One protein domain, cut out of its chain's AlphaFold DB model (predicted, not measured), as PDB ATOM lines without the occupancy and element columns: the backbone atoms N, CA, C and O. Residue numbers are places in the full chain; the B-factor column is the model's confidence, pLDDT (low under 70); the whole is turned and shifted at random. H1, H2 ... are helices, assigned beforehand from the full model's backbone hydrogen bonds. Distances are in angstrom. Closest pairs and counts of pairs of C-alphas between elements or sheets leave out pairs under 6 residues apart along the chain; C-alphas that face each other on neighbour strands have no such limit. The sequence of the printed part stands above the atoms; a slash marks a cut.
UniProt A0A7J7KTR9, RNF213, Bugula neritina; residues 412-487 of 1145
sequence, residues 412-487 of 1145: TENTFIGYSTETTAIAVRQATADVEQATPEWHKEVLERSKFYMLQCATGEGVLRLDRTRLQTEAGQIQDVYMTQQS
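What this domain is: This is residues 412 to 487 of the 1145 residues of the protein "RNF213" of Bugula neritina (UniProt A0A7J7KTR9). Two long helices, H2 and H3, pack on each other at a steep tilt, running opposite ways; past the last residue of H3, short H4 packs on H5, with small H1 near H4, and residues 468 to 473, in the link between H4 and H5, stick out. The printed part has 76 residues with five named helices, H1 to H5 in order: all helix. It is compact, with a radius of gyration of the C-alphas of 13.0 A, yet elongated, 37 by 24 by 24 A.

Where its parts are: Find C-alpha 421 at (-31.400, 24.034, -21.587), where H2, residues 421 to 434, begins its 21.1 A. H3, residues 442 to 455, runs 19.6 A. H1 is residues 412 to 415 and H4 residues 460 to 464. H5, residues 475 to 485, runs 14.7 A to C-alpha 485 at (-36.928, -0.029, -14.885).

How they stand to each other: H2 and H3 touch, closest at C-alphas Ala 427 and Ser 450, 5.2 A, opposite ways at a steep tilt of 57 degrees. H3 and H5 are close but not clearly touching, closest at C-alphas Leu 455 and Tyr 482, 6.9 A, about perpendicular at 76 degrees. H4 touches H5, closest at C-alphas Val 463 and Gln 479, 6.2 A. Every O i to N i+4 pair is within hydrogen-bond range in H3, H4 and H5, and 9 of 10 in H2; H1 is too short for one.

The domain as a whole: The farthest C-alphas, Ala 438 and Arg 468, are 38.0 A apart. The printed part has no cut, no link is long, and residues 437 to 438 have pLDDT under 70.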
ATOM      1  N   THR A 412     -28.683  16.641 -28.967       82.19
ATOM      2  CA  THR A 412     -29.387  16.419 -27.696       82.19
ATOM      3  C   THR A 412     -30.905  16.432 -27.893       82.19
ATOM      4  O   THR A 412     -31.597  15.585 -27.345       82.19
ATOM      5  N   GLU A 413     -31.407  17.322 -28.754       82.31
ATOM      6  CA  GLU A 413     -32.834  17.494 -29.073       82.31
ATOM      7  C   GLU A 413     -33.451  16.292 -29.802       82.31
ATOM      8  O   GLU A 413     -34.602  15.945 -29.556       82.31
ATOM      9  N   ASN A 414     -32.679  15.622 -30.661       81.75
ATOM     10  CA  ASN A 414     -33.127  14.413 -31.364       81.75
ATOM     11  C   ASN A 414     -32.968  13.139 -30.515       81.75
ATOM     12  O   ASN A 414     -33.542  12.099 -30.834       81.75
ATOM     13  N   THR A 415     -32.161  13.204 -29.453       87.38
ATOM     14  CA  THR A 415     -31.940  12.086 -28.524       87.38
ATOM     15  C   THR A 415     -32.952  12.107 -27.390       87.38
ATOM     16  O   THR A 415     -33.493  11.064 -27.043       87.38
ATOM     17  N   PHE A 416     -33.215  13.289 -26.834       90.06
ATOM     18  CA  PHE A 416     -34.158  13.524 -25.750       90.06
ATOM     19  C   PHE A 416     -35.296  14.404 -26.270       90.06
ATOM     20  O   PHE A 416     -35.141  15.610 -26.463       90.06
ATOM     21  N   ILE A 417     -36.457  13.802 -26.512       88.75
ATOM     22  CA  ILE A 417     -37.583  14.483 -27.147       88.75
ATOM     23  C   ILE A 417     -38.195  15.502 -26.185       88.75
ATOM     24  O   ILE A 417     -38.652  15.151 -25.098       88.75
ATOM     25  N   GLY A 418     -38.230  16.774 -26.590       82.50
ATOM     26  CA  GLY A 418     -38.611  17.881 -25.707       82.50
ATOM     27  C   GLY A 418     -37.430  18.582 -25.034       82.50
ATOM     28  O   GLY A 418     -37.669  19.454 -24.204       82.50
ATOM     29  N   TYR A 419     -36.182  18.213 -25.348       85.81
ATOM     30  CA  TYR A 419     -35.011  18.796 -24.700       85.81
ATOM     31  C   TYR A 419     -34.840  20.287 -24.984       85.81
ATOM     32  O   TYR A 419     -34.987  20.770 -26.105       85.81
ATOM     33  N   SER A 420     -34.430  20.990 -23.938       81.44
ATOM     34  CA  SER A 420     -33.922  22.353 -23.958       81.44
ATOM     35  C   SER A 420     -32.981  22.537 -22.766       81.44
ATOM     36  O   SER A 420     -32.994  21.738 -21.823       81.44
ATOM     37  N   THR A 421     -32.202  23.615 -22.756       76.56
ATOM     38  CA  THR A 421     -31.400  24.034 -21.587       76.56
ATOM     39  C   THR A 421     -32.244  24.180 -20.315       76.56
ATOM     40  O   THR A 421     -31.767  23.957 -19.204       76.56
ATOM     41  N   GLU A 422     -33.524  24.501 -20.474       78.75
ATOM     42  CA  GLU A 422     -34.491  24.648 -19.387       78.75
ATOM     43  C   GLU A 422     -35.011  23.296 -18.877       78.75
ATOM     44  O   GLU A 422     -35.348  23.154 -17.702       78.75
ATOM     45  N   THR A 423     -35.026  22.271 -19.731       82.75
ATOM     46  CA  THR A 423     -35.505  20.925 -19.385       82.75
ATOM     47  C   THR A 423     -34.646  20.272 -18.305       82.75
ATOM     48  O   THR A 423     -35.173  19.666 -17.371       82.75
ATOM     49  N   THR A 424     -33.323  20.456 -18.361       88.00
ATOM     50  CA  THR A 424     -32.405  19.938 -17.333       88.00
ATOM     51  C   THR A 424     -32.648  20.599 -15.979       88.00
ATOM     52  O   THR A 424     -32.650  19.919 -14.953       88.00
ATOM     53  N   ALA A 425     -32.935  21.905 -15.958       86.31
ATOM     54  CA  ALA A 425     -33.284  22.613 -14.731       86.31
ATOM     55  C   ALA A 425     -34.589  22.085 -14.116       86.31
ATOM     56  O   ALA A 425     -34.690  21.907 -12.901       86.31
ATOM     57  N   ILE A 426     -35.578  21.793 -14.961       83.50
ATOM     58  CA  ILE A 426     -36.874  21.251 -14.546       83.50
ATOM     59  C   ILE A 426     -36.718  19.834 -13.986       83.50
ATOM     60  O   ILE A 426     -37.256  19.555 -12.914       83.50
ATOM     61  N   ALA A 427     -35.930  18.979 -14.643       87.69
ATOM     62  CA  ALA A 427     -35.625  17.633 -14.161       87.69
ATOM     63  C   ALA A 427     -34.957  17.661 -12.777       87.69
ATOM     64  O   ALA A 427     -35.385  16.938 -11.878       87.69
ATOM     65  N   VAL A 428     -33.977  18.552 -12.568       90.06
ATOM     66  CA  VAL A 428     -33.309  18.733 -11.265       90.06
ATOM     67  C   VAL A 428     -34.278  19.224 -10.196       90.06
ATOM     68  O   VAL A 428     -34.257  18.739  -9.061       90.06
ATOM     69  N   ARG A 429     -35.154  20.173 -10.536       85.38
ATOM     70  CA  ARG A 429     -36.150  20.692  -9.595       85.38
ATOM     71  C   ARG A 429     -37.158  19.616  -9.193       85.38
ATOM     72  O   ARG A 429     -37.464  19.502  -8.009       85.38
ATOM     73  N   GLN A 430     -37.636  18.822 -10.150       83.00
ATOM     74  CA  GLN A 430     -38.537  17.701  -9.886       83.00
ATOM     75  C   GLN A 430     -37.845  16.635  -9.029       83.00
ATOM     76  O   GLN A 430     -38.369  16.259  -7.988       83.00
ATOM     77  N   ALA A 431     -36.620  16.241  -9.388       88.62
ATOM     78  CA  ALA A 431     -35.822  15.299  -8.608       88.62
ATOM     79  C   ALA A 431     -35.570  15.792  -7.177       88.62
ATOM     80  O   ALA A 431     -35.627  15.004  -6.242       88.62
ATOM     81  N   THR A 432     -35.356  17.098  -6.985       88.00
ATOM     82  CA  THR A 432     -35.216  17.675  -5.640       88.00
ATOM     83  C   THR A 432     -36.504  17.569  -4.827       88.00
ATOM     84  O   THR A 432     -36.432  17.384  -3.619       88.00
ATOM     85  N   ALA A 433     -37.676  17.710  -5.451       82.88
ATOM     86  CA  ALA A 433     -38.951  17.586  -4.745       82.88
ATOM     87  C   ALA A 433     -39.218  16.146  -4.271       82.88
ATOM     88  O   ALA A 433     -39.893  15.953  -3.262       82.88
ATOM     89  N   ASP A 434     -38.656  15.159  -4.972       80.00
ATOM     90  CA  ASP A 434     -38.815  13.734  -4.671       80.00
ATOM     91  C   ASP A 434     -37.746  13.175  -3.713       80.00
ATOM     92  O   ASP A 434     -37.864  12.028  -3.277       80.00
ATOM     93  N   VAL A 435     -36.700  13.950  -3.402       83.38
ATOM     94  CA  VAL A 435     -35.570  13.546  -2.550       83.38
ATOM     95  C   VAL A 435     -35.510  14.430  -1.305       83.38
ATOM     96  O   VAL A 435     -35.486  15.657  -1.388       83.38
ATOM     97  N   GLU A 436     -35.429  13.821  -0.124       74.06
ATOM     98  CA  GLU A 436     -35.311  14.567   1.132       74.06
ATOM     99  C   GLU A 436     -33.957  15.304   1.221       74.06
ATOM    100  O   GLU A 436     -32.893  14.691   1.172       74.06
ATOM    101  N   GLN A 437     -33.980  16.631   1.408       66.31
ATOM    102  CA  GLN A 437     -32.787  17.507   1.418       66.31
ATOM    103  C   GLN A 437     -31.748  17.226   2.527       66.31
ATOM    104  O   GLN A 437     -30.693  17.852   2.548       66.31
ATOM    105  N   ALA A 438     -32.018  16.313   3.464       63.75
ATOM    106  CA  ALA A 438     -31.177  16.077   4.640       63.75
ATOM    107  C   ALA A 438     -30.163  14.922   4.487       63.75
ATOM    108  O   ALA A 438     -29.518  14.548   5.472       63.75
ATOM    109  N   THR A 439     -30.013  14.333   3.295       70.75
ATOM    110  CA  THR A 439     -29.112  13.190   3.085       70.75
ATOM    111  C   THR A 439     -27.693  13.642   2.690       70.75
ATOM    112  O   THR A 439     -27.531  14.517   1.842       70.75
ATOM    113  N   PRO A 440     -26.617  13.035   3.238       73.25
ATOM    114  CA  PRO A 440     -25.238  13.304   2.800       73.25
ATOM    115  C   PRO A 440     -24.989  12.986   1.316       73.25
ATOM    116  O   PRO A 440     -24.007  13.441   0.735       73.25
ATOM    117  N   GLU A 441     -25.870  12.182   0.718       84.69
ATOM    118  CA  GLU A 441     -25.819  11.729  -0.671       84.69
ATOM    119  C   GLU A 441     -26.788  12.495  -1.586       84.69
ATOM    120  O   GLU A 441     -26.894  12.150  -2.763       84.69
ATOM    121  N   TRP A 442     -27.447  13.552  -1.084       89.75
ATOM    122  CA  TRP A 442     -28.476  14.316  -1.800       89.75
ATOM    123  C   TRP A 442     -28.047  14.695  -3.221       89.75
ATOM    124  O   TRP A 442     -28.776  14.439  -4.175       89.75
ATOM    125  N   HIS A 443     -26.822  15.209  -3.387       90.75
ATOM    126  CA  HIS A 443     -26.282  15.595  -4.700       90.75
ATOM    127  C   HIS A 443     -26.295  14.432  -5.700       90.75
ATOM    128  O   HIS A 443     -26.720  14.587  -6.844       90.75
ATOM    129  N   LYS A 444     -25.851  13.250  -5.261       90.38
ATOM    130  CA  LYS A 444     -25.781  12.047  -6.097       90.38
ATOM    131  C   LYS A 444     -27.177  11.496  -6.384       90.38
ATOM    132  O   LYS A 444     -27.456  11.129  -7.521       90.38
ATOM    133  N   GLU A 445     -28.046  11.448  -5.380       91.50
ATOM    134  CA  GLU A 445     -29.408  10.929  -5.523       91.50
ATOM    135  C   GLU A 445     -30.251  11.801  -6.463       91.50
ATOM    136  O   GLU A 445     -30.913  11.281  -7.364       91.50
ATOM    137  N   VAL A 446     -30.154  13.128  -6.328       93.12
ATOM    138  CA  VAL A 446     -30.816  14.074  -7.234       93.12
ATOM    139  C   VAL A 446     -30.245  13.968  -8.645       93.12
ATOM    140  O   VAL A 446     -31.026  13.982  -9.596       93.12
ATOM    141  N   LEU A 447     -28.926  13.808  -8.818       93.75
ATOM    142  CA  LEU A 447     -28.333  13.602 -10.144       93.75
ATOM    143  C   LEU A 447     -28.864  12.326 -10.814       93.75
ATOM    144  O   LEU A 447     -29.326  12.390 -11.952       93.75
ATOM    145  N   GLU A 448     -28.844  11.185 -10.120       92.94
ATOM    146  CA  GLU A 448     -29.329   9.909 -10.668       92.94
ATOM    147  C   GLU A 448     -30.833   9.947 -10.966       92.94
ATOM    148  O   GLU A 448     -31.271   9.494 -12.025       92.94
ATOM    149  N   ARG A 449     -31.636  10.582 -10.103       92.00
ATOM    150  CA  ARG A 449     -33.067  10.782 -10.370       92.00
ATOM    151  C   ARG A 449     -33.312  11.729 -11.550       92.00
ATOM    152  O   ARG A 449     -34.216  11.493 -12.345       92.00
ATOM    153  N   SER A 450     -32.488  12.763 -11.711       93.12
ATOM    154  CA  SER A 450     -32.583  13.673 -12.858       93.12
ATOM    155  C   SER A 450     -32.211  12.977 -14.170       93.12
ATOM    156  O   SER A 450     -32.884  13.186 -15.180       93.12
ATOM    157  N   LYS A 451     -31.187  12.106 -14.160       94.25
ATOM    158  CA  LYS A 451     -30.857  11.230 -15.298       94.25
ATOM    159  C   LYS A 451     -32.025  10.306 -15.637       94.25
ATOM    160  O   LYS A 451     -32.342  10.156 -16.812       94.25
ATOM    161  N   PHE A 452     -32.692   9.741 -14.628       92.62
ATOM    162  CA  PHE A 452     -33.877   8.903 -14.821       92.62
ATOM    163  C   PHE A 452     -35.006   9.662 -15.538       92.62
ATOM    164  O   PHE A 452     -35.530   9.157 -16.528       92.62
ATOM    165  N   TYR A 453     -35.333  10.893 -15.120       90.12
ATOM    166  CA  TYR A 453     -36.350  11.720 -15.794       90.12
ATOM    167  C   TYR A 453     -35.966  12.122 -17.216       90.12
ATOM    168  O   TYR A 453     -36.800  12.068 -18.114       90.12
ATOM    169  N   MET A 454     -34.697  12.457 -17.444       91.75
ATOM    170  CA  MET A 454     -34.185  12.701 -18.792       91.75
ATOM    171  C   MET A 454     -34.327  11.458 -19.681       91.75
ATOM    172  O   MET A 454     -34.789  11.556 -20.817       91.75
ATOM    173  N   LEU A 455     -33.984  10.281 -19.152       94.00
ATOM    174  CA  LEU A 455     -34.044   9.013 -19.875       94.00
ATOM    175  C   LEU A 455     -35.483   8.617 -20.259       94.00
ATOM    176  O   LEU A 455     -35.670   8.068 -21.340       94.00
ATOM    177  N   GLN A 456     -36.499   9.013 -19.475       92.31
ATOM    178  CA  GLN A 456     -37.916   8.810 -19.831       92.31
ATOM    179  C   GLN A 456     -38.328   9.512 -21.137       92.31
ATOM    180  O   GLN A 456     -39.336   9.150 -21.743       92.31
ATOM    181  N   CYS A 457     -37.576  10.519 -21.582       92.12
ATOM    182  CA  CYS A 457     -37.810  11.213 -22.849       92.12
ATOM    183  C   CYS A 457     -36.811  10.805 -23.945       92.12
ATOM    184  O   CYS A 457     -36.815  11.405 -25.021       92.12
ATOM    185  N   ALA A 458     -35.939   9.824 -23.690       92.38
ATOM    186  CA  ALA A 458     -34.931   9.390 -24.646       92.38
ATOM    187  C   ALA A 458     -35.518   8.498 -25.751       92.38
ATOM    188  O   ALA A 458     -36.387   7.655 -25.510       92.38
ATOM    189  N   THR A 459     -34.995   8.638 -26.966       90.56
ATOM    190  CA  THR A 459     -35.300   7.741 -28.085       90.56
ATOM    191  C   THR A 459     -34.573   6.404 -27.915       90.56
ATOM    192  O   THR A 459     -33.396   6.364 -27.537       90.56
ATOM    193  N   GLY A 460     -35.246   5.290 -28.226       89.69
ATOM    194  CA  GLY A 460     -34.664   3.950 -28.062       89.69
ATOM    195  C   GLY A 460     -33.383   3.766 -28.882       89.69
ATOM    196  O   GLY A 460     -32.381   3.249 -28.398       89.69
ATOM    197  N   GLU A 461     -33.355   4.294 -30.101       87.00
ATOM    198  CA  GLU A 461     -32.163   4.363 -30.952       87.00
ATOM    199  C   GLU A 461     -30.981   5.133 -30.333       87.00
ATOM    200  O   GLU A 461     -29.836   4.704 -30.479       87.00
ATOM    201  N   GLY A 462     -31.233   6.241 -29.624       88.56
ATOM    202  CA  GLY A 462     -30.200   7.004 -28.925       88.56
ATOM    203  C   GLY A 462     -29.562   6.166 -27.820       88.56
ATOM    204  O   GLY A 462     -28.337   6.100 -27.712       88.56
ATOM    205  N   VAL A 463     -30.389   5.432 -27.070       91.75
ATOM    206  CA  VAL A 463     -29.955   4.496 -26.020       91.75
ATOM    207  C   VAL A 463     -29.166   3.312 -26.604       91.75
ATOM    208  O   VAL A 463     -28.144   2.892 -26.052       91.75
ATOM    209  N   LEU A 464     -29.583   2.790 -27.759       89.12
ATOM    210  CA  LEU A 464     -28.907   1.681 -28.444       89.12
ATOM    211  C   LEU A 464     -27.535   2.068 -29.021       89.12
ATOM    212  O   LEU A 464     -26.659   1.208 -29.149       89.12
ATOM    213  N   ARG A 465     -27.319   3.351 -29.342       85.69
ATOM    214  CA  ARG A 465     -26.043   3.874 -29.865       85.69
ATOM    215  C   ARG A 465     -24.990   4.146 -28.788       85.69
ATOM    216  O   ARG A 465     -23.832   4.365 -29.146       85.69
ATOM    217  N   LEU A 466     -25.343   4.084 -27.500       87.19
ATOM    218  CA  LEU A 466     -24.455   4.441 -26.386       87.19
ATOM    219  C   LEU A 466     -23.093   3.736 -26.414       87.19
ATOM    220  O   LEU A 466     -22.081   4.358 -26.088       87.19
ATOM    221  N   ASP A 467     -23.035   2.490 -26.890       82.19
ATOM    222  CA  ASP A 467     -21.799   1.705 -27.034       82.19
ATOM    223  C   ASP A 467     -20.736   2.378 -27.927       82.19
ATOM    224  O   ASP A 467     -19.571   1.978 -27.909       82.19
ATOM    225  N   ARG A 468     -21.131   3.364 -28.741       78.06
ATOM    226  CA  ARG A 468     -20.275   4.101 -29.687       78.06
ATOM    227  C   ARG A 468     -20.042   5.557 -29.271       78.06
ATOM    228  O   ARG A 468     -19.463   6.332 -30.031       78.06
ATOM    229  N   THR A 469     -20.501   5.927 -28.080       83.56
ATOM    230  CA  THR A 469     -20.467   7.297 -27.557       83.56
ATOM    231  C   THR A 469     -19.489   7.410 -26.392       83.56
ATOM    232  O   THR A 469     -18.968   6.409 -25.894       83.56
ATOM    233  N   ARG A 470     -19.277   8.629 -25.887       83.31
ATOM    234  CA  ARG A 470     -18.491   8.863 -24.663       83.31
ATOM    235  C   ARG A 470     -19.090   8.225 -23.400       83.31
ATOM    236  O   ARG A 470     -18.394   8.177 -22.391       83.31
ATOM    237  N   LEU A 471     -20.323   7.713 -23.449       88.00
ATOM    238  CA  LEU A 471     -20.966   6.957 -22.366       88.00
ATOM    239  C   LEU A 471     -20.816   5.430 -22.499       88.00
ATOM    240  O   LEU A 471     -21.487   4.696 -21.780       88.00
ATOM    241  N   GLN A 472     -19.931   4.923 -23.364       86.31
ATOM    242  CA  GLN A 472     -19.738   3.479 -23.580       86.31
ATOM    243  C   GLN A 472     -19.562   2.668 -22.278       86.31
ATOM    244  O   GLN A 472     -20.063   1.549 -22.182       86.31
ATOM    245  N   THR A 473     -18.882   3.215 -21.265       87.88
ATOM    246  CA  THR A 473     -18.662   2.539 -19.973       87.88
ATOM    247  C   THR A 473     -19.930   2.400 -19.130       87.88
ATOM    248  O   THR A 473     -20.038   1.464 -18.345       87.88
ATOM    249  N   GLU A 474     -20.885   3.317 -19.291       89.44
ATOM    250  CA  GLU A 474     -22.171   3.346 -18.577       89.44
ATOM    251  C   GLU A 474     -23.322   2.789 -19.436       89.44
ATOM    252  O   GLU A 474     -24.425   2.578 -18.935       89.44
ATOM    253  N   ALA A 475     -23.069   2.502 -20.720       89.25
ATOM    254  CA  ALA A 475     -24.076   2.113 -21.706       89.25
ATOM    255  C   ALA A 475     -24.937   0.927 -21.256       89.25
ATOM    256  O   ALA A 475     -26.156   0.979 -21.387       89.25
ATOM    257  N   GLY A 476     -24.324  -0.112 -20.678       89.56
ATOM    258  CA  GLY A 476     -25.052  -1.283 -20.182       89.56
ATOM    259  C   GLY A 476     -26.008  -0.957 -19.029       89.56
ATOM    260  O   GLY A 476     -27.112  -1.487 -18.996       89.56
ATOM    261  N   GLN A 477     -25.619  -0.053 -18.122       91.88
ATOM    262  CA  GLN A 477     -26.472   0.375 -17.005       91.88
ATOM    263  C   GLN A 477     -27.634   1.236 -17.501       91.88
ATOM    264  O   GLN A 477     -28.772   1.013 -17.108       91.88
ATOM    265  N   ILE A 478     -27.369   2.181 -18.409       93.69
ATOM    266  CA  ILE A 478     -28.412   3.040 -18.986       93.69
ATOM    267  C   ILE A 478     -29.404   2.210 -19.815       93.69
ATOM    268  O   ILE A 478     -30.612   2.400 -19.691       93.69
ATOM    269  N   GLN A 479     -28.910   1.265 -20.623       92.19
ATOM    270  CA  GLN A 479     -29.749   0.329 -21.382       92.19
ATOM    271  C   GLN A 479     -30.616  -0.524 -20.447       92.19
ATOM    272  O   GLN A 479     -31.794  -0.711 -20.726       92.19
ATOM    273  N   ASP A 480     -30.075  -1.006 -19.325       91.00
ATOM    274  CA  ASP A 480     -30.852  -1.773 -18.348       91.00
ATOM    275  C   ASP A 480     -31.946  -0.925 -17.680       91.00
ATOM    276  O   ASP A 480     -33.092  -1.367 -17.609       91.00
ATOM    277  N   VAL A 481     -31.646   0.316 -17.277       92.62
ATOM    278  CA  VAL A 481     -32.661   1.236 -16.728       92.62
ATOM    279  C   VAL A 481     -33.778   1.478 -17.748       92.62
ATOM    280  O   VAL A 481     -34.944   1.286 -17.413       92.62
ATOM    281  N   TYR A 482     -33.436   1.822 -18.994       92.81
ATOM    282  CA  TYR A 482     -34.419   2.100 -20.051       92.81
ATOM    283  C   TYR A 482     -35.304   0.886 -20.379       92.81
ATOM    284  O   TYR A 482     -36.499   1.034 -20.601       92.81
ATOM    285  N   MET A 483     -34.732  -0.323 -20.411       88.00
ATOM    286  CA  MET A 483     -35.444  -1.531 -20.857       88.00
ATOM    287  C   MET A 483     -36.137  -2.306 -19.730       88.00
ATOM    288  O   MET A 483     -36.939  -3.193 -20.019       88.00
ATOM    289  N   THR A 484     -35.767  -2.077 -18.464       86.94
ATOM    290  CA  THR A 484     -36.246  -2.898 -17.332       86.94
ATOM    291  C   THR A 484     -36.895  -2.105 -16.213       86.94
ATOM    292  O   THR A 484     -37.812  -2.619 -15.579       86.94
ATOM    293  N   GLN A 485     -36.415  -0.887 -15.954       88.94
ATOM    294  CA  GLN A 485     -36.928  -0.029 -14.885       88.94
ATOM    295  C   GLN A 485     -37.877   1.047 -15.414       88.94
ATOM    296  O   GLN A 485     -38.537   1.699 -14.618       88.94
ATOM    297  N   GLN A 486     -37.895   1.270 -16.729       90.81
ATOM    298  CA  GLN A 486     -38.808   2.175 -17.417       90.81
ATOM    299  C   GLN A 486     -39.652   1.385 -18.422       90.81
ATOM    300  O   GLN A 486     -39.275   0.300 -18.864       90.81
ATOM    301  N   SER A 487     -40.801   1.948 -18.799       88.81
ATOM    302  CA  SER A 487     -41.745   1.328 -19.733       88.81
ATOM    303  C   SER A 487     -41.886   2.153 -21.011       88.81
ATOM    304  O   SER A 487     -42.598   3.156 -21.025       88.81
TER     305      SER A 487